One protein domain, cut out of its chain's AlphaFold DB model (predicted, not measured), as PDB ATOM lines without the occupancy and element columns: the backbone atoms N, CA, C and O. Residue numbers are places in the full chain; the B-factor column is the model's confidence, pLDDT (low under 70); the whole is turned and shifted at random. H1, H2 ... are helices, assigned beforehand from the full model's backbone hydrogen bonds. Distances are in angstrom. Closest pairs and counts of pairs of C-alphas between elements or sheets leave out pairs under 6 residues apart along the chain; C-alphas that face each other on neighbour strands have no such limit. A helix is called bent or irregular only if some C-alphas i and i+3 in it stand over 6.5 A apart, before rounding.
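This is residues 2 to 158 of the 453 residues of the protein "Axonemal dynein heavy chain, putative" of Perkinsus marinus (strain ATCC 50983 / TXsc) (UniProt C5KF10). What shape do these atoms make? They make a long, thin rod: the bent helix H2 runs along most of its length, and H1 and H5 pack on it one after the other, each along a different part. The small H3 and H4 make the turn from H2 to H5 at one end, and residues 149 to 158 fold back after H5. What is it made of? The printed part has 157 residues with five named helices, H1 to H5 in chain order, and no named strand: all helix. It is extended, with a radius of gyration of the C-alphas of 30.0 A and spans of 106 by 22 by 21 A.

Where is the longest helix? H2, residues 45 to 102, was assigned as one helix by its hydrogen bonds but is bent: C-alphas 63 and 66 are 6.5 A apart. Its arms are H2a, residues 45 to 63, 26.6 A, and H2b, residues 66 to 102, 52.4 A. Where are the others? H1, residues 2 to 38, 53.5 A, starts with C-alpha 2 at (330.854, 255.546, 123.276) and has a kink of 30 degrees near residue 20. H3 is residues 105 to 108, 6.0 A, and H4 residues 110 to 114, 6.6 A. H5, residues 118 to 148, 45.1 A, ends with C-alpha 148 at (334.720, 247.090, 126.029).

What touches H2b? H5 touches its residues 81 to 98, closest C-alphas Cys 84 and Leu 142, 6.7 A, at a shallow tilt of 17 degrees, opposite ways. Residues 9 to 16 of H1 touch it, closest C-alphas Val 12 and Ala 69, 7.2 A. What of H2a? It forms a hairpin with H1, closest C-alphas Asn 26 and Gln 55, 7.5 A, at 37 degrees, only just steep. How are the backbones? Each O i to N i+4 pair is within hydrogen-bond range in H2a, H2b, H4 and H5, and 31 of 33 in H1; H3 is too short for one.

How long is it? The two C-alphas farthest apart, of Gly 40 and Val 114, are 105.7 A apart. Is it unbroken? The printed part has no cut and no long link. Where is confidence low? The pLDDT is under 70 for 19 residues, among them 2 to 7 and 110 to 118.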
ATOM      1  N   GLU A   2     329.876 256.419 122.592       51.81
ATOM      2  CA  GLU A   2     330.854 255.546 123.276       51.81
ATOM      3  C   GLU A   2     331.323 256.073 124.643       51.81
ATOM      4  O   GLU A   2     331.180 255.357 125.623       51.81
ATOM      5  N   CYS A   3     331.745 257.340 124.770       52.09
ATOM      6  CA  CYS A   3     332.190 257.891 126.067       52.09
ATOM      7  C   CYS A   3     331.114 257.909 127.166       52.09
ATOM      8  O   CYS A   3     331.442 257.868 128.347       52.09
ATOM      9  N   ARG A   4     329.827 258.003 126.803       59.44
ATOM     10  CA  ARG A   4     328.729 257.988 127.788       59.44
ATOM     11  C   ARG A   4     328.415 256.565 128.238       59.44
ATOM     12  O   ARG A   4     328.115 256.355 129.406       59.44
ATOM     13  N   TYR A   5     328.526 255.602 127.327       68.19
ATOM     14  CA  TYR A   5     328.331 254.186 127.620       68.19
ATOM     15  C   TYR A   5     329.489 253.600 128.437       68.19
ATOM     16  O   TYR A   5     329.245 252.891 129.408       68.19
ATOM     17  N   THR A   6     330.739 253.957 128.123       65.69
ATOM     18  CA  THR A   6     331.907 253.530 128.912       65.69
ATOM     19  C   THR A   6     331.888 254.107 130.323       65.69
ATOM     20  O   THR A   6     332.119 253.370 131.278       65.69
ATOM     21  N   ALA A   7     331.541 255.389 130.476       69.75
ATOM     22  CA  ALA A   7     331.370 256.011 131.787       69.75
ATOM     23  C   ALA A   7     330.229 255.361 132.590       69.75
ATOM     24  O   ALA A   7     330.380 255.120 133.785       69.75
ATOM     25  N   TYR A   8     329.113 255.027 131.933       75.19
ATOM     26  CA  TYR A   8     327.980 254.353 132.569       75.19
ATOM     27  C   TYR A   8     328.321 252.922 133.012       75.19
ATOM     28  O   TYR A   8     328.036 252.561 134.151       75.19
ATOM     29  N   ILE A   9     328.994 252.127 132.167       75.00
ATOM     30  CA  ILE A   9     329.473 250.787 132.548       75.00
ATOM     31  C   ILE A   9     330.449 250.874 133.719       75.00
ATOM     32  O   ILE A   9     330.304 250.117 134.674       75.00
ATOM     33  N   SER A  10     331.418 251.790 133.657       74.69
ATOM     34  CA  SER A  10     332.417 251.957 134.713       74.69
ATOM     35  C   SER A  10     331.767 252.332 136.046       74.69
ATOM     36  O   SER A  10     332.135 251.776 137.074       74.69
ATOM     37  N   ALA A  11     330.774 253.228 136.031       79.56
ATOM     38  CA  ALA A  11     330.048 253.627 137.233       79.56
ATOM     39  C   ALA A  11     329.224 252.470 137.821       79.56
ATOM     40  O   ALA A  11     329.227 252.262 139.030       79.56
ATOM     41  N   VAL A  12     328.547 251.681 136.981       79.50
ATOM     42  CA  VAL A  12     327.764 250.524 137.448       79.50
ATOM     43  C   VAL A  12     328.668 249.391 137.951       79.50
ATOM     44  O   VAL A  12     328.304 248.713 138.909       79.50
ATOM     45  N   GLN A  13     329.845 249.192 137.349       76.88
ATOM     46  CA  GLN A  13     330.852 248.248 137.847       76.88
ATOM     47  C   GLN A  13     331.395 248.678 139.208       76.88
ATOM     48  O   GLN A  13     331.364 247.876 140.130       76.88
ATOM     49  N   GLN A  14     331.766 249.950 139.365       83.50
ATOM     50  CA  GLN A  14     332.216 250.484 140.649       83.50
ATOM     51  C   GLN A  14     331.153 250.310 141.747       83.50
ATOM     52  O   GLN A  14     331.461 249.823 142.830       83.50
ATOM     53  N   ILE A  15     329.887 250.636 141.454       84.00
ATOM     54  CA  ILE A  15     328.776 250.439 142.401       84.00
ATOM     55  C   ILE A  15     328.623 248.959 142.768       84.00
ATOM     56  O   ILE A  15     328.320 248.648 143.915       84.00
ATOM     57  N   ARG A  16     328.825 248.037 141.819       80.06
ATOM     58  CA  ARG A  16     328.751 246.592 142.072       80.06
ATOM     59  C   ARG A  16     329.910 246.099 142.941       80.06
ATOM     60  O   ARG A  16     329.676 245.249 143.794       80.06
ATOM     61  N   ASP A  17     331.110 246.628 142.737       82.31
ATOM     62  CA  ASP A  17     332.290 246.270 143.527       82.31
ATOM     63  C   ASP A  17     332.149 246.774 144.976       82.31
ATOM     64  O   ASP A  17     332.397 246.028 145.918       82.31
ATOM     65  N   GLU A  18     331.639 247.996 145.168       86.19
ATOM     66  CA  GLU A  18     331.356 248.573 146.495       86.19
ATOM     67  C   GLU A  18     330.136 247.929 147.188       86.19
ATOM     68  O   GLU A  18     330.014 247.971 148.417       86.19
ATOM     69  N   LEU A  19     329.223 247.310 146.426       85.75
ATOM     70  CA  LEU A  19     328.019 246.668 146.962       85.75
ATOM     71  C   LEU A  19     328.355 245.495 147.889       85.75
ATOM     72  O   LEU A  19     327.658 245.315 148.885       85.75
ATOM     73  N   GLY A  20     329.407 244.724 147.590       81.38
ATOM     74  CA  GLY A  20     329.821 243.578 148.411       81.38
ATOM     75  C   GLY A  20     330.191 243.997 149.836       81.38
ATOM     76  O   GLY A  20     329.615 243.498 150.803       81.38
ATOM     77  N   ASP A  21     331.052 245.005 149.963       85.31
ATOM     78  CA  ASP A  21     331.458 245.570 151.256       85.31
ATOM     79  C   ASP A  21     330.262 246.152 152.030       85.31
ATOM     80  O   ASP A  21     330.166 246.030 153.256       85.31
ATOM     81  N   LEU A  22     329.325 246.793 151.323       85.12
ATOM     82  CA  LEU A  22     328.102 247.332 151.921       85.12
ATOM     83  C   LEU A  22     327.152 246.224 152.396       85.12
ATOM     84  O   LEU A  22     326.544 246.369 153.459       85.12
ATOM     85  N   GLN A  23     327.043 245.113 151.659       83.88
ATOM     86  CA  GLN A  23     326.265 243.936 152.061       83.88
ATOM     87  C   GLN A  23     326.846 243.299 153.324       83.88
ATOM     88  O   GLN A  23     326.100 243.047 154.271       83.88
ATOM     89  N   GLU A  24     328.165 243.114 153.397       85.50
ATOM     90  CA  GLU A  24     328.827 242.566 154.588       85.50
ATOM     91  C   GLU A  24     328.612 243.446 155.825       85.50
ATOM     92  O   GLU A  24     328.257 242.948 156.899       85.50
ATOM     93  N   ARG A  25     328.753 244.770 155.678       87.19
ATOM     94  CA  ARG A  25     328.491 245.724 156.768       87.19
ATOM     95  C   ARG A  25     327.029 245.709 157.200       87.19
ATOM     96  O   ARG A  25     326.759 245.750 158.398       87.19
ATOM     97  N   ASN A  26     326.087 245.613 156.262       86.38
ATOM     98  CA  ASN A  26     324.662 245.521 156.581       86.38
ATOM     99  C   ASN A  26     324.344 244.234 157.366       86.38
ATOM    100  O   ASN A  26     323.677 244.292 158.404       86.38
ATOM    101  N   VAL A  27     324.890 243.089 156.941       86.62
ATOM    102  CA  VAL A  27     324.750 241.810 157.658       86.62
ATOM    103  C   VAL A  27     325.356 241.897 159.060       86.62
ATOM    104  O   VAL A  27     324.730 241.448 160.020       86.62
ATOM    105  N   MET A  28     326.529 242.519 159.206       86.94
ATOM    106  CA  MET A  28     327.168 242.731 160.507       86.94
ATOM    107  C   MET A  28     326.292 243.587 161.431       86.94
ATOM    108  O   MET A  28     326.029 243.188 162.564       86.94
ATOM    109  N   VAL A  29     325.808 244.736 160.952       85.88
ATOM    110  CA  VAL A  29     324.949 245.647 161.725       85.88
ATOM    111  C   VAL A  29     323.652 244.945 162.130       85.88
ATOM    112  O   VAL A  29     323.300 244.934 163.308       85.88
ATOM    113  N   THR A  30     322.987 244.268 161.194       84.31
ATOM    114  CA  THR A  30     321.772 243.486 161.469       84.31
ATOM    115  C   THR A  30     322.038 242.365 162.486       84.31
ATOM    116  O   THR A  30     321.235 242.140 163.395       84.31
ATOM    117  N   GLY A  31     323.192 241.697 162.393       84.44
ATOM    118  CA  GLY A  31     323.637 240.684 163.350       84.44
ATOM    119  C   GLY A  31     323.867 241.241 164.759       84.44
ATOM    120  O   GLY A  31     323.432 240.623 165.731       84.44
ATOM    121  N   LEU A  32     324.480 242.424 164.877       84.50
ATOM    122  CA  LEU A  32     324.697 243.121 166.151       84.50
ATOM    123  C   LEU A  32     323.377 243.572 166.796       84.50
ATOM    124  O   LEU A  32     323.176 243.373 167.991       84.50
ATOM    125  N   TYR A  33     322.434 244.113 166.021       82.06
ATOM    126  CA  TYR A  33     321.102 244.445 166.545       82.06
ATOM    127  C   TYR A  33     320.312 243.188 166.959       82.06
ATOM    128  O   TYR A  33     319.608 243.203 167.971       82.06
ATOM    129  N   SER A  34     320.480 242.065 166.247       81.06
ATOM    130  CA  SER A  34     319.892 240.773 166.633       81.06
ATOM    131  C   SER A  34     320.455 240.242 167.957       81.06
ATOM    132  O   SER A  34     319.700 239.724 168.784       81.06
ATOM    133  N   THR A  35     321.765 240.371 168.200       82.06
ATOM    134  CA  THR A  35     322.374 239.955 169.474       82.06
ATOM    135  C   THR A  35     321.971 240.877 170.621       82.06
ATOM    136  O   THR A  35     321.590 240.369 171.674       82.06
ATOM    137  N   LEU A  36     321.942 242.198 170.417       80.62
ATOM    138  CA  LEU A  36     321.440 243.167 171.403       80.62
ATOM    139  C   LEU A  36     319.999 242.854 171.840       80.62
ATOM    140  O   LEU A  36     319.700 242.865 173.037       80.62
ATOM    141  N   GLY A  37     319.134 242.485 170.888       75.62
ATOM    142  CA  GLY A  37     317.767 242.041 171.174       75.62
ATOM    143  C   GLY A  37     317.696 240.744 171.993       75.62
ATOM    144  O   GLY A  37     316.845 240.620 172.873       75.62
ATOM    145  N   LYS A  38     318.613 239.789 171.771       78.12
ATOM    146  CA  LYS A  38     318.681 238.520 172.530       78.12
ATOM    147  C   LYS A  38     319.136 238.704 173.981       78.12
ATOM    148  O   LYS A  38     318.696 237.949 174.842       78.12
ATOM    149  N   PHE A  39     319.987 239.692 174.260       78.62
ATOM    150  CA  PHE A  39     320.471 240.005 175.612       78.62
ATOM    151  C   PHE A  39     319.551 240.965 176.394       78.62
ATOM    152  O   PHE A  39     319.926 241.434 177.466       78.62
ATOM    153  N   GLY A  40     318.342 241.250 175.892       69.38
ATOM    154  CA  GLY A  40     317.324 242.026 176.611       69.38
ATOM    155  C   GLY A  40     317.555 243.540 176.629       69.38
ATOM    156  O   GLY A  40     316.960 244.233 177.452       69.38
ATOM    157  N   SER A  41     318.403 244.067 175.739       70.44
ATOM    158  CA  SER A  41     318.613 245.515 175.606       70.44
ATOM    159  C   SER A  41     317.407 246.173 174.919       70.44
ATOM    160  O   SER A  41     316.910 245.669 173.911       70.44
ATOM    161  N   THR A  42     316.923 247.301 175.447       69.31
ATOM    162  CA  THR A  42     315.815 248.069 174.852       69.31
ATOM    163  C   THR A  42     316.334 248.935 173.705       69.31
ATOM    164  O   THR A  42     316.926 249.982 173.932       69.31
ATOM    165  N   ILE A  43     316.121 248.488 172.465       75.06
ATOM    166  CA  ILE A  43     316.402 249.282 171.257       75.06
ATOM    167  C   ILE A  43     315.324 250.366 171.130       75.06
ATOM    168  O   ILE A  43     314.131 250.066 171.252       75.06
ATOM    169  N   SER A  44     315.727 251.618 170.888       80.94
ATOM    170  CA  SER A  44     314.785 252.729 170.716       80.94
ATOM    171  C   SER A  44     313.923 252.542 169.461       80.94
ATOM    172  O   SER A  44     314.359 251.972 168.460       80.94
ATOM    173  N   MET A  45     312.693 253.064 169.478       76.31
ATOM    174  CA  MET A  45     311.811 253.041 168.303       76.31
ATOM    175  C   MET A  45     312.433 253.778 167.102       76.31
ATOM    176  O   MET A  45     312.245 253.345 165.968       76.31
ATOM    177  N   ASP A  46     313.214 254.835 167.353       82.69
ATOM    178  CA  ASP A  46     313.926 255.593 166.313       82.69
ATOM    179  C   ASP A  46     315.044 254.761 165.660       82.69
ATOM    180  O   ASP A  46     315.122 254.664 164.438       82.69
ATOM    181  N   GLU A  47     315.849 254.057 166.463       81.69
ATOM    182  CA  GLU A  47     316.924 253.182 165.968       81.69
ATOM    183  C   GLU A  47     316.376 252.000 165.166       81.69
ATOM    184  O   GLU A  47     316.940 251.626 164.138       81.69
ATOM    185  N   ARG A  48     315.241 251.433 165.594       80.00
ATOM    186  CA  ARG A  48     314.566 250.358 164.858       80.00
ATOM    187  C   ARG A  48     314.043 250.843 163.507       80.00
ATOM    188  O   ARG A  48     314.223 250.157 162.508       80.00
ATOM    189  N   MET A  49     313.463 252.043 163.463       83.69
ATOM    190  CA  MET A  49     313.010 252.656 162.215       83.69
ATOM    191  C   MET A  49     314.183 252.953 161.267       83.69
ATOM    192  O   MET A  49     314.054 252.761 160.058       83.69
ATOM    193  N   GLN A  50     315.336 253.381 161.792       86.06
ATOM    194  CA  GLN A  50     316.547 253.586 160.991       86.06
ATOM    195  C   GLN A  50     317.127 252.271 160.451       86.06
ATOM    196  O   GLN A  50     317.543 252.233 159.292       86.06
ATOM    197  N   LEU A  51     317.115 251.197 161.247       84.62
ATOM    198  CA  LEU A  51     317.542 249.866 160.812       84.62
ATOM    199  C   LEU A  51     316.640 249.326 159.692       84.62
ATOM    200  O   LEU A  51     317.153 248.917 158.651       84.62
ATOM    201  N   ASP A  52     315.317 249.409 159.862       83.62
ATOM    202  CA  ASP A  52     314.346 248.990 158.843       83.62
ATOM    203  C   ASP A  52     314.498 249.832 157.560       83.62
ATOM    204  O   ASP A  52     314.464 249.308 156.446       83.62
ATOM    205  N   LEU A  53     314.721 251.148 157.678       88.06
ATOM    206  CA  LEU A  53     314.978 252.020 156.527       88.06
ATOM    207  C   LEU A  53     316.287 251.660 155.806       88.06
ATOM    208  O   LEU A  53     316.330 251.675 154.576       88.06
ATOM    209  N   MET A  54     317.350 251.347 156.550       87.19
ATOM    210  CA  MET A  54     318.634 250.923 155.990       87.19
ATOM    211  C   MET A  54     318.493 249.595 155.236       87.19
ATOM    212  O   MET A  54     318.991 249.479 154.116       87.19
ATOM    213  N   GLN A  55     317.790 248.619 155.816       84.75
ATOM    214  CA  GLN A  55     317.521 247.322 155.192       84.75
ATOM    215  C   GLN A  55     316.702 247.484 153.907       84.75
ATOM    216  O   GLN A  55     317.148 247.042 152.852       84.75
ATOM    217  N   ASN A  56     315.602 248.242 153.958       86.38
ATOM    218  CA  ASN A  56     314.771 248.526 152.783       86.38
ATOM    219  C   ASN A  56     315.552 249.229 151.661       86.38
ATOM    220  O   ASN A  56     315.405 248.892 150.487       86.38
ATOM    221  N   ARG A  57     316.412 250.203 151.995       86.94
ATOM    222  CA  ARG A  57     317.260 250.887 151.000       86.94
ATOM    223  C   ARG A  57     318.310 249.963 150.396       86.94
ATOM    224  O   ARG A  57     318.635 250.112 149.219       86.94
ATOM    225  N   MET A  58     318.846 249.035 151.183       85.06
ATOM    226  CA  MET A  58     319.809 248.058 150.690       85.06
ATOM    227  C   MET A  58     319.155 247.055 149.742       85.06
ATOM    228  O   MET A  58     319.713 246.777 148.682       85.06
ATOM    229  N   GLU A  59     317.968 246.558 150.090       83.56
ATOM    230  CA  GLU A  59     317.167 245.691 149.220       83.56
ATOM    231  C   GLU A  59     316.781 246.421 147.926       83.56
ATOM    232  O   GLU A  59     316.958 245.882 146.836       83.56
ATOM    233  N   GLU A  60     316.356 247.689 148.001       87.00
ATOM    234  CA  GLU A  60     316.055 248.488 146.808       87.00
ATOM    235  C   GLU A  60     317.291 248.692 145.911       87.00
ATOM    236  O   GLU A  60     317.202 248.609 144.680       87.00
ATOM    237  N   LEU A  61     318.462 248.942 146.499       85.12
ATOM    238  CA  LEU A  61     319.703 249.093 145.744       85.12
ATOM    239  C   LEU A  61     320.118 247.772 145.076       85.12
ATOM    240  O   LEU A  61     320.375 247.759 143.869       85.12
ATOM    241  N   SER A  62     320.150 246.680 145.845       81.50
ATOM    242  CA  SER A  62     320.592 245.348 145.414       81.50
ATOM    243  C   SER A  62     319.647 244.733 144.382       81.50
ATOM    244  O   SER A  62     320.061 244.403 143.269       81.50
ATOM    245  N   ASP A  63     318.364 244.630 144.718       80.25
ATOM    246  CA  ASP A  63     317.438 243.748 144.005       80.25
ATOM    247  C   ASP A  63     316.668 244.482 142.909       80.25
ATOM    248  O   ASP A  63     316.136 243.862 141.987       80.25
ATOM    249  N   LYS A  64     316.644 245.820 142.965       82.88
ATOM    250  CA  LYS A  64     315.954 246.653 141.980       82.88
ATOM    251  C   LYS A  64     316.921 247.483 141.151       82.88
ATOM    252  O   LYS A  64     316.998 247.283 139.942       82.88
ATOM    253  N   LYS A  65     317.695 248.392 141.750       83.31
ATOM    254  CA  LYS A  65     318.508 249.355 140.979       83.31
ATOM    255  C   LYS A  65     319.696 248.730 140.256       83.31
ATOM    256  O   LYS A  65     319.919 249.049 139.087       83.31
ATOM    257  N   VAL A  66     320.426 247.818 140.894       83.56
ATOM    258  CA  VAL A  66     321.548 247.111 140.252       83.56
ATOM    259  C   VAL A  66     321.052 246.140 139.176       83.56
ATOM    260  O   VAL A  66     321.683 246.013 138.121       83.56
ATOM    261  N   VAL A  67     319.895 245.504 139.381       82.69
ATOM    262  CA  VAL A  67     319.260 244.624 138.385       82.69
ATOM    263  C   VAL A  67     318.736 245.425 137.187       82.69
ATOM    264  O   VAL A  67     319.072 245.092 136.051       82.69
ATOM    265  N   GLU A  68     318.004 246.523 137.416       83.81
ATOM    266  CA  GLU A  68     317.548 247.463 136.375       83.81
ATOM    267  C   GLU A  68     318.734 247.984 135.542       83.81
ATOM    268  O   GLU A  68     318.688 247.966 134.309       83.81
ATOM    269  N   ALA A  69     319.832 248.382 136.198       82.00
ATOM    270  CA  ALA A  69     321.056 248.815 135.526       82.00
ATOM    271  C   ALA A  69     321.703 247.686 134.706       82.00
ATOM    272  O   ALA A  69     322.156 247.920 133.587       82.00
ATOM    273  N   SER A  70     321.700 246.450 135.212       80.75
ATOM    274  CA  SER A  70     322.250 245.284 134.504       80.75
ATOM    275  C   SER A  70     321.453 244.948 133.238       80.75
ATOM    276  O   SER A  70     322.045 244.690 132.191       80.75
ATOM    277  N   VAL A  71     320.118 245.009 133.305       82.62
ATOM    278  CA  VAL A  71     319.233 244.812 132.142       82.62
ATOM    279  C   VAL A  71     319.407 245.940 131.121       82.62
ATOM    280  O   VAL A  71     319.470 245.682 129.919       82.62
ATOM    281  N   CYS A  72     319.535 247.186 131.585       81.62
ATOM    282  CA  CYS A  72     319.796 248.344 130.731       81.62
ATOM    283  C   CYS A  72     321.132 248.211 129.982       81.62
ATOM    284  O   CYS A  72     321.176 248.390 128.764       81.62
ATOM    285  N   ILE A  73     322.203 247.821 130.687       80.75
ATOM    286  CA  ILE A  73     323.517 247.558 130.085       80.75
ATOM    287  C   ILE A  73     323.408 246.472 129.019       80.75
ATOM    288  O   ILE A  73     323.925 246.663 127.927       80.75
ATOM    289  N   GLU A  74     322.717 245.365 129.291       78.94
ATOM    290  CA  GLU A  74     322.621 244.254 128.338       78.94
ATOM    291  C   GLU A  74     321.816 244.621 127.078       78.94
ATOM    292  O   GLU A  74     322.182 244.219 125.972       78.94
ATOM    293  N   ASN A  75     320.762 245.432 127.205       80.06
ATOM    294  CA  ASN A  75     320.003 245.928 126.052       80.06
ATOM    295  C   ASN A  75     320.828 246.905 125.203       80.06
ATOM    296  O   ASN A  75     320.947 246.714 123.993       80.06
ATOM    297  N   ILE A  76     321.471 247.898 125.829       80.31
ATOM    298  CA  ILE A  76     322.334 248.854 125.117       80.31
ATOM    299  C   ILE A  76     323.524 248.127 124.477       80.31
ATOM    300  O   ILE A  76     323.904 248.434 123.349       80.31
ATOM    301  N   ARG A  77     324.083 247.118 125.157       79.06
ATOM    302  CA  ARG A  77     325.165 246.280 124.634       79.06
ATOM    303  C   ARG A  77     324.767 245.590 123.338       79.06
ATOM    304  O   ARG A  77     325.582 245.572 122.421       79.06
ATOM    305  N   LYS A  78     323.553 245.039 123.235       80.25
ATOM    306  CA  LYS A  78     323.071 244.381 122.007       80.25
ATOM    307  C   LYS A  78     322.981 245.360 120.839       80.25
ATOM    308  O   LYS A  78     323.525 245.069 119.774       80.25
ATOM    309  N   ASP A  79     322.376 246.526 121.054       80.62
ATOM    310  CA  ASP A  79     322.221 247.546 120.011       80.62
ATOM    311  C   ASP A  79     323.573 248.136 119.581       80.62
ATOM    312  O   ASP A  79     323.855 248.251 118.387       80.62
ATOM    313  N   MET A  80     324.460 248.433 120.537       78.94
ATOM    314  CA  MET A  80     325.810 248.928 120.248       78.94
ATOM    315  C   MET A  80     326.703 247.875 119.594       78.94
ATOM    316  O   MET A  80     327.508 248.216 118.731       78.94
ATOM    317  N   THR A  81     326.556 246.598 119.965       82.12
ATOM    318  CA  THR A  81     327.273 245.495 119.309       82.12
ATOM    319  C   THR A  81     326.850 245.396 117.850       82.12
ATOM    320  O   THR A  81     327.708 245.296 116.977       82.12
ATOM    321  N   LYS A  82     325.544 245.482 117.571       84.88
ATOM    322  CA  LYS A  82     325.018 245.483 116.203       84.88
ATOM    323  C   LYS A  82     325.567 246.660 115.386       84.88
ATOM    324  O   LYS A  82     326.128 246.427 114.320       84.88
ATOM    325  N   ASP A  83     325.486 247.885 115.907       84.69
ATOM    326  CA  ASP A  83     326.016 249.092 115.246       84.69
ATOM    327  C   ASP A  83     327.537 249.007 115.005       84.69
ATOM    328  O   ASP A  83     328.027 249.339 113.925       84.69
ATOM    329  N   CYS A  84     328.307 248.500 115.975       85.06
ATOM    330  CA  CYS A  84     329.748 248.305 115.802       85.06
ATOM    331  C   CYS A  84     330.067 247.258 114.731       85.06
ATOM    332  O   CYS A  84     330.975 247.480 113.932       85.06
ATOM    333  N   LEU A  85     329.335 246.140 114.679       85.94
ATOM    334  CA  LEU A  85     329.532 245.110 113.656       85.94
ATOM    335  C   LEU A  85     329.143 245.605 112.253       85.94
ATOM    336  O   LEU A  85     329.864 245.323 111.298       85.94
ATOM    337  N   GLU A  86     328.073 246.394 112.122       88.75
ATOM    338  CA  GLU A  86     327.698 247.044 110.856       88.75
ATOM    339  C   GLU A  86     328.790 248.016 110.380       88.75
ATOM    340  O   GLU A  86     329.179 247.998 109.209       88.75
ATOM    341  N   LYS A  87     329.370 248.804 111.296       88.38
ATOM    342  CA  LYS A  87     330.520 249.673 110.998       88.38
ATOM    343  C   LYS A  87     331.772 248.887 110.609       88.38
ATOM    344  O   LYS A  87     332.482 249.322 109.704       88.38
ATOM    345  N   CYS A  88     332.034 247.743 111.247       87.94
ATOM    346  CA  CYS A  88     333.133 246.852 110.864       87.94
ATOM    347  C   CYS A  88     332.938 246.330 109.434       87.94
ATOM    348  O   CYS A  88     333.850 246.442 108.623       87.94
ATOM    349  N   ALA A  89     331.738 245.848 109.093       88.81
ATOM    350  CA  ALA A  89     331.428 245.349 107.754       88.81
ATOM    351  C   ALA A  89     331.524 246.445 106.675       88.81
ATOM    352  O   ALA A  89     332.069 246.208 105.596       88.81
ATOM    353  N   SER A  90     331.043 247.657 106.974       90.12
ATOM    354  CA  SER A  90     331.182 248.814 106.078       90.12
ATOM    355  C   SER A  90     332.650 249.170 105.839       90.12
ATOM    356  O   SER A  90     333.050 249.397 104.698       90.12
ATOM    357  N   LEU A  91     333.468 249.191 106.897       90.38
ATOM    358  CA  LEU A  91     334.897 249.476 106.786       90.38
ATOM    359  C   LEU A  91     335.629 248.384 105.995       90.38
ATOM    360  O   LEU A  91     336.460 248.705 105.153       90.38
ATOM    361  N   GLU A  92     335.280 247.111 106.191       88.62
ATOM    362  CA  GLU A  92     335.833 245.997 105.411       88.62
ATOM    363  C   GLU A  92     335.554 246.173 103.906       88.62
ATOM    364  O   GLU A  92     336.438 245.965 103.074       88.62
ATOM    365  N   ALA A  93     334.344 246.616 103.541       89.44
ATOM    366  CA  ALA A  93     333.976 246.891 102.152       89.44
ATOM    367  C   ALA A  93     334.756 248.080 101.556       89.44
ATOM    368  O   ALA A  93     335.200 248.003 100.406       89.44
ATOM    369  N   GLU A  94     334.970 249.151 102.332       89.50
ATOM    370  CA  GLU A  94     335.832 250.278 101.942       89.50
ATOM    371  C   GLU A  94     337.279 249.811 101.685       89.50
ATOM    372  O   GLU A  94     337.877 250.178 100.672       89.50
ATOM    373  N   LEU A  95     337.828 248.951 102.555       89.44
ATOM    374  CA  LEU A  95     339.174 248.384 102.405       89.44
ATOM    375  C   LEU A  95     339.300 247.529 101.137       89.44
ATOM    376  O   LEU A  95     340.278 247.667 100.404       89.44
ATOM    377  N   VAL A  96     338.292 246.706 100.831       89.06
ATOM    378  CA  VAL A  96     338.248 245.917  99.585       89.06
ATOM    379  C   VAL A  96     338.215 246.822  98.353       89.06
ATOM    380  O   VAL A  96     338.867 246.531  97.349       89.06
ATOM    381  N   HIS A  97     337.456 247.919  98.396       87.81
ATOM    382  CA  HIS A  97     337.406 248.869  97.285       87.81
ATOM    383  C   HIS A  97     338.765 249.550  97.064       87.81
ATOM    384  O   HIS A  97     339.233 249.629  95.928       87.81
ATOM    385  N   LEU A  98     339.427 249.984  98.142       85.94
ATOM    386  CA  LEU A  98     340.777 250.552  98.073       85.94
ATOM    387  C   LEU A  98     341.792 249.540  97.525       85.94
ATOM    388  O   LEU A  98     342.576 249.876  96.638       85.94
ATOM    389  N   GLU A  99     341.726 248.284  97.966       85.38
ATOM    390  CA  GLU A  99     342.589 247.206  97.469       85.38
ATOM    391  C   GLU A  99     342.399 246.978  95.960       85.38
ATOM    392  O   GLU A  99     343.373 246.791  95.230       85.38
ATOM    393  N   ARG A 100     341.158 247.039  95.459       83.75
ATOM    394  CA  ARG A 100     340.882 246.962  94.014       83.75
ATOM    395  C   ARG A 100     341.401 248.179  93.264       83.75
ATOM    396  O   ARG A 100     341.959 248.005  92.187       83.75
ATOM    397  N   SER A 101     341.256 249.377  93.829       82.38
ATOM    398  CA  SER A 101     341.734 250.607  93.189       82.38
ATOM    399  C   SER A 101     343.243 250.565  92.924       82.38
ATOM    400  O   SER A 101     343.662 250.910  91.826       82.38
ATOM    401  N   LEU A 102     344.036 249.998  93.846       79.69
ATOM    402  CA  LEU A 102     345.480 249.777  93.669       79.69
ATOM    403  C   LEU A 102     345.830 248.787  92.544       79.69
ATOM    404  O   LEU A 102     346.938 248.833  92.018       79.69
ATOM    405  N   ASN A 103     344.900 247.901  92.169       72.25
ATOM    406  CA  ASN A 103     345.053 246.921  91.086       72.25
ATOM    407  C   ASN A 103     344.289 247.332  89.818       72.25
ATOM    408  O   ASN A 103     343.872 246.482  89.031       72.25
ATOM    409  N   SER A 104     344.048 248.627  89.626       73.69
ATOM    410  CA  SER A 104     343.347 249.130  88.447       73.69
ATOM    411  C   SER A 104     343.800 250.543  88.091       73.69
ATOM    412  O   SER A 104     344.384 251.254  88.906       73.69
ATOM    413  N   GLY A 105     343.526 250.959  86.856       72.75
ATOM    414  CA  GLY A 105     343.767 252.328  86.410       72.75
ATOM    415  C   GLY A 105     345.251 252.686  86.286       72.75
ATOM    416  O   GLY A 105     346.064 251.890  85.819       72.75
ATOM    417  N   VAL A 106     345.589 253.918  86.679       68.50
ATOM    418  CA  VAL A 106     346.895 254.553  86.422       68.50
ATOM    419  C   VAL A 106     348.053 253.806  87.101       68.50
ATOM    420  O   VAL A 106     349.162 253.784  86.572       68.50
ATOM    421  N   PHE A 107     347.796 253.097  88.208       71.50
ATOM    422  CA  PHE A 107     348.822 252.359  88.956       71.50
ATOM    423  C   PHE A 107     349.387 251.139  88.221       71.50
ATOM    424  O   PHE A 107     350.495 250.723  88.553       71.50
ATOM    425  N   LEU A 108     348.658 250.592  87.244       68.88
ATOM    426  CA  LEU A 108     349.079 249.466  86.400       68.88
ATOM    427  C   LEU A 108     349.344 249.884  84.947       68.88
ATOM    428  O   LEU A 108     349.594 249.031  84.103       68.88
ATOM    429  N   SER A 109     349.280 251.180  84.632       72.25
ATOM    430  CA  SER A 109     349.426 251.653  83.257       72.25
ATOM    431  C   SER A 109     350.897 251.742  82.845       72.25
ATOM    432  O   SER A 109     351.656 252.530  83.413       72.25
ATOM    433  N   ALA A 110     351.280 251.000  81.801       63.06
ATOM    434  CA  ALA A 110     352.582 251.153  81.144       63.06
ATOM    435  C   ALA A 110     352.791 252.580  80.597       63.06
ATOM    436  O   ALA A 110     353.896 253.116  80.644       63.06
ATOM    437  N   ASP A 111     351.720 253.256  80.171       65.56
ATOM    438  CA  ASP A 111     351.793 254.617  79.625       65.56
ATOM    439  C   ASP A 111     352.281 255.645  80.665       65.56
ATOM    440  O   ASP A 111     353.061 256.546  80.351       65.56
ATOM    441  N   ALA A 112     351.923 255.455  81.941       64.06
ATOM    442  CA  ALA A 112     352.387 256.309  83.037       64.06
ATOM    443  C   ALA A 112     353.888 256.127  83.348       64.06
ATOM    444  O   ALA A 112     354.551 257.034  83.864       64.06
ATOM    445  N   VAL A 113     354.459 254.974  82.980       62.19
ATOM    446  CA  VAL A 113     355.905 254.730  83.043       62.19
ATOM    447  C   VAL A 113     356.610 255.528  81.952       62.19
ATOM    448  O   VAL A 113     357.648 256.136  82.224       62.19
ATOM    449  N   VAL A 114     356.057 255.552  80.735       61.38
ATOM    450  CA  VAL A 114     356.660 256.147  79.530       61.38
ATOM    451  C   VAL A 114     356.540 257.677  79.508       61.38
ATOM    452  O   VAL A 114     357.543 258.359  79.288       61.38
ATOM    453  N   ASN A 115     355.368 258.230  79.831       62.00
ATOM    454  CA  ASN A 115     355.059 259.662  79.700       62.00
ATOM    455  C   ASN A 115     355.541 260.545  80.866       62.00
ATOM    456  O   ASN A 115     355.154 261.707  80.972       62.00
ATOM    457  N   ARG A 116     356.437 260.036  81.724       59.44
ATOM    458  CA  ARG A 116     357.039 260.760  82.865       59.44
ATOM    459  C   ARG A 116     356.038 261.247  83.927       59.44
ATOM    460  O   ARG A 116     356.426 262.045  84.772       59.44
ATOM    461  N   THR A 117     354.829 260.696  83.994       62.75
ATOM    462  CA  THR A 117     353.815 261.016  85.020       62.75
ATOM    463  C   THR A 117     353.984 260.233  86.331       62.75
ATOM    464  O   THR A 117     353.176 260.365  87.242       62.75
ATOM    465  N   HIS A 118     355.070 259.467  86.492       69.81
ATOM    466  CA  HIS A 118     355.416 258.755  87.735       69.81
ATOM    467  C   HIS A 118     355.316 259.604  89.020       69.81
ATOM    468  O   HIS A 118     354.949 259.074  90.064       69.81
ATOM    469  N   GLY A 119     355.602 260.911  88.958       71.00
ATOM    470  CA  GLY A 119     355.439 261.820  90.098       71.00
ATOM    471  C   GLY A 119     353.978 262.012  90.530       71.00
ATOM    472  O   GLY A 119     353.698 262.054  91.724       71.00
ATOM    473  N   GLU A 120     353.045 262.059  89.577       76.12
ATOM    474  CA  GLU A 120     351.600 262.131  89.845       76.12
ATOM    475  C   GLU A 120     351.111 260.814  90.458       76.12
ATOM    476  O   GLU A 120     350.412 260.819  91.467       76.12
ATOM    477  N   VAL A 121     351.595 259.677  89.946       80.81
ATOM    478  CA  VAL A 121     351.262 258.354  90.499       80.81
ATOM    479  C   VAL A 121     351.778 258.181  91.932       80.81
ATOM    480  O   VAL A 121     351.088 257.607  92.774       80.81
ATOM    481  N   LEU A 122     352.974 258.691  92.241       82.00
ATOM    482  CA  LEU A 122     353.509 258.681  93.606       82.00
ATOM    483  C   LEU A 122     352.710 259.587  94.554       82.00
ATOM    484  O   LEU A 122     352.557 259.237  95.725       82.00
ATOM    485  N   ALA A 123     352.185 260.716  94.064       84.00
ATOM    486  CA  ALA A 123     351.302 261.588  94.839       84.00
ATOM    487  C   ALA A 123     349.945 260.918  95.121       84.00
ATOM    488  O   ALA A 123     349.461 260.955  96.254       84.00
ATOM    489  N   ASP A 124     349.374 260.227  94.135       84.19
ATOM    490  CA  ASP A 124     348.142 259.457  94.314       84.19
ATOM    491  C   ASP A 124     348.341 258.281  95.286       84.19
ATOM    492  O   ASP A 124     347.496 258.028  96.147       84.19
ATOM    493  N   LEU A 125     349.490 257.594  95.223       85.94
ATOM    494  CA  LEU A 125     349.855 256.566  96.205       85.94
ATOM    495  C   LEU A 125     349.994 257.144  97.617       85.94
ATOM    496  O   LEU A 125     349.557 256.509  98.574       85.94
ATOM    497  N   GLU A 126     350.552 258.346  97.761       87.81
ATOM    498  CA  GLU A 126     350.629 259.025  99.058       87.81
ATOM    499  C   GLU A 126     349.233 259.342  99.615       87.81
ATOM    500  O   GLU A 126     348.969 259.149 100.803       87.81
ATOM    501  N   SER A 127     348.288 259.739  98.756       87.38
ATOM    502  CA  SER A 127     346.888 259.912  99.158       87.38
ATOM    503  C   SER A 127     346.277 258.600  99.671       87.38
ATOM    504  O   SER A 127     345.647 258.576 100.733       87.38
ATOM    505  N   ILE A 128     346.528 257.478  98.984       86.75
ATOM    506  CA  ILE A 128     346.075 256.150  99.427       86.75
ATOM    507  C   ILE A 128     346.728 255.757 100.759       86.75
ATOM    508  O   ILE A 128     346.050 255.207 101.629       86.75
ATOM    509  N   HIS A 129     348.007 256.074 100.969       89.81
ATOM    510  CA  HIS A 129     348.688 255.827 102.241       89.81
ATOM    511  C   HIS A 129     348.000 256.543 103.407       89.81
ATOM    512  O   HIS A 129     347.691 255.920 104.425       89.81
ATOM    513  N   GLN A 130     347.670 257.824 103.233       90.38
ATOM    514  CA  GLN A 130     346.936 258.597 104.237       90.38
ATOM    515  C   GLN A 130     345.564 257.980 104.542       90.38
ATOM    516  O   GLN A 130     345.143 257.926 105.701       90.38
ATOM    517  N   MET A 131     344.872 257.455 103.525       88.69
ATOM    518  CA  MET A 131     343.614 256.729 103.720       88.69
ATOM    519  C   MET A 131     343.807 255.418 104.497       88.69
ATOM    520  O   MET A 131     342.976 255.102 105.350       88.69
ATOM    521  N   ILE A 132     344.893 254.673 104.253       90.56
ATOM    522  CA  ILE A 132     345.232 253.451 105.004       90.56
ATOM    523  C   ILE A 132     345.469 253.778 106.480       90.56
ATOM    524  O   ILE A 132     344.879 253.121 107.336       90.56
ATOM    525  N   VAL A 133     346.264 254.810 106.781       92.00
ATOM    526  CA  VAL A 133     346.542 255.249 108.162       92.00
ATOM    527  C   VAL A 133     345.246 255.642 108.875       92.00
ATOM    528  O   VAL A 133     344.954 255.153 109.966       92.00
ATOM    529  N   LYS A 134     344.397 256.445 108.223       91.69
ATOM    530  CA  LYS A 134     343.091 256.837 108.772       91.69
ATOM    531  C   LYS A 134     342.175 255.633 109.023       91.69
ATOM    532  O   LYS A 134     341.443 255.594 110.012       91.69
ATOM    533  N   ASN A 135     342.177 254.649 108.126       89.88
ATOM    534  CA  ASN A 135     341.370 253.443 108.293       89.88
ATOM    535  C   ASN A 135     341.919 252.522 109.387       89.88
ATOM    536  O   ASN A 135     341.130 251.908 110.099       89.88
ATOM    537  N   GLU A 136     343.233 252.473 109.594       90.94
ATOM    538  CA  GLU A 136     343.846 251.766 110.720       90.94
ATOM    539  C   GLU A 136     343.443 252.374 112.072       90.94
ATOM    540  O   GLU A 136     343.094 251.644 112.999       90.94
ATOM    541  N   GLU A 137     343.395 253.703 112.182       90.75
ATOM    542  CA  GLU A 137     342.862 254.374 113.375       90.75
ATOM    543  C   GLU A 137     341.395 253.999 113.635       90.75
ATOM    544  O   GLU A 137     341.023 253.704 114.775       90.75
ATOM    545  N   ARG A 138     340.566 253.944 112.580       89.12
ATOM    546  CA  ARG A 138     339.160 253.506 112.665       89.12
ATOM    547  C   ARG A 138     339.041 252.043 113.099       89.12
ATOM    548  O   ARG A 138     338.212 251.747 113.956       89.12
ATOM    549  N   VAL A 139     339.873 251.146 112.559       89.75
ATOM    550  CA  VAL A 139     339.932 249.731 112.971       89.75
ATOM    551  C   VAL A 139     340.288 249.620 114.451       89.75
ATOM    552  O   VAL A 139     339.578 248.955 115.204       89.75
ATOM    553  N   ASN A 140     341.333 250.321 114.895       88.88
ATOM    554  CA  ASN A 140     341.764 250.312 116.291       88.88
ATOM    555  C   ASN A 140     340.674 250.848 117.233       88.88
ATOM    556  O   ASN A 140     340.466 250.296 118.315       88.88
ATOM    557  N   ALA A 141     339.953 251.899 116.831       86.81
ATOM    558  CA  ALA A 141     338.825 252.426 117.595       86.81
ATOM    559  C   ALA A 141     337.692 251.391 117.720       86.81
ATOM    560  O   ALA A 141     337.245 251.111 118.832       86.81
ATOM    561  N   LEU A 142     337.290 250.757 116.613       85.50
ATOM    562  CA  LEU A 142     336.249 249.724 116.613       85.50
ATOM    563  C   LEU A 142     336.652 248.495 117.439       85.50
ATOM    564  O   LEU A 142     335.837 247.975 118.200       85.50
ATOM    565  N   GLN A 143     337.911 248.057 117.356       86.12
ATOM    566  CA  GLN A 143     338.420 246.951 118.170       86.12
ATOM    567  C   GLN A 143     338.370 247.266 119.670       86.12
ATOM    568  O   GLN A 143     337.949 246.412 120.451       86.12
ATOM    569  N   ARG A 144     338.722 248.491 120.086       85.06
ATOM    570  CA  ARG A 144     338.573 248.929 121.488       85.06
ATOM    571  C   ARG A 144     337.110 248.895 121.932       85.06
ATOM    572  O   ARG A 144     336.817 248.405 123.023       85.06
ATOM    573  N   SER A 145     336.188 249.357 121.090       81.19
ATOM    574  CA  SER A 145     334.748 249.325 121.382       81.19
ATOM    575  C   SER A 145     334.217 247.892 121.521       81.19
ATOM    576  O   SER A 145     333.472 247.603 122.457       81.19
ATOM    577  N   LEU A 146     334.657 246.961 120.669       83.19
ATOM    578  CA  LEU A 146     334.315 245.534 120.773       83.19
ATOM    579  C   LEU A 146     334.871 244.886 122.053       83.19
ATOM    580  O   LEU A 146     334.151 244.139 122.722       83.19
ATOM    581  N   GLN A 147     336.108 245.221 122.441       83.62
ATOM    582  CA  GLN A 147     336.719 244.760 123.695       83.62
ATOM    583  C   GLN A 147     335.934 245.238 124.923       83.62
ATOM    584  O   GLN A 147     335.628 244.438 125.808       83.62
ATOM    585  N   LEU A 148     335.547 246.518 124.958       79.88
ATOM    586  CA  LEU A 148     334.720 247.090 126.029       79.88
ATOM    587  C   LEU A 148     333.368 246.372 126.158       79.88
ATOM    588  O   LEU A 148     332.859 246.184 127.262       79.88
ATOM    589  N   MET A 149     332.807 245.921 125.036       77.56
ATOM    590  CA  MET A 149     331.562 245.155 124.998       77.56
ATOM    591  C   MET A 149     331.756 243.654 125.249       77.56
ATOM    592  O   MET A 149     330.773 242.910 125.205       77.56
ATOM    593  N   LYS A 150     332.979 243.180 125.530       79.31
ATOM    594  CA  LYS A 150     333.310 241.753 125.700       79.31
ATOM    595  C   LYS A 150     332.802 240.897 124.529       79.31
ATOM    596  O   LYS A 150     332.259 239.812 124.738       79.31
ATOM    597  N   VAL A 151     332.892 241.436 123.316       81.75
ATOM    598  CA  VAL A 151     332.590 240.735 122.063       81.75
ATOM    599  C   VAL A 151     333.913 240.262 121.472       81.75
ATOM    600  O   VAL A 151     334.945 240.908 121.660       81.75
ATOM    601  N   ASN A 152     333.898 239.126 120.774       82.50
ATOM    602  CA  ASN A 152     335.093 238.643 120.086       82.50
ATOM    603  C   ASN A 152     335.614 239.714 119.108       82.50
ATOM    604  O   ASN A 152     334.802 240.351 118.430       82.50
ATOM    605  N   PRO A 153     336.943 239.923 119.023       83.69
ATOM    606  CA  PRO A 153     337.518 240.867 118.074       83.69
ATOM    607  C   PRO A 153     337.074 240.562 116.644       83.69
ATOM    608  O   PRO A 153     337.050 239.403 116.232       83.69
ATOM    609  N   TYR A 154     336.744 241.609 115.891       85.62
ATOM    610  CA  TYR A 154     336.498 241.485 114.460       85.62
ATOM    611  C   TYR A 154     337.833 241.354 113.714       85.62
ATOM    612  O   TYR A 154     338.790 242.079 114.008       85.62
ATOM    613  N   ASP A 155     337.886 240.429 112.758       86.69
ATOM    614  CA  ASP A 155     339.087 240.113 111.991       86.69
ATOM    615  C   ASP A 155     339.173 240.961 110.710       86.69
ATOM    616  O   ASP A 155     338.461 240.714 109.738       86.69
ATOM    617  N   PHE A 156     340.058 241.962 110.718       87.69
ATOM    618  CA  PHE A 156     340.303 242.884 109.601       87.69
ATOM    619  C   PHE A 156     341.442 242.394 108.691       87.69
ATOM    620  O   PHE A 156     342.418 243.108 108.434       87.69
ATOM    621  N   ASN A 157     341.340 241.164 108.183       88.38
ATOM    622  CA  ASN A 157     342.345 240.587 107.280       88.38
ATOM    623  C   ASN A 157     342.565 241.423 106.009       88.38
ATOM    624  O   ASN A 157     343.667 241.429 105.450       88.38
ATOM    625  N   GLN A 158     341.539 242.142 105.541       87.88
ATOM    626  CA  GLN A 158     341.653 242.969 104.341       87.88
ATOM    627  C   GLN A 158     342.560 244.185 104.562       87.88
ATOM    628  O   GLN A 158     343.227 244.607 103.620       87.88
TER     629      GLN A 158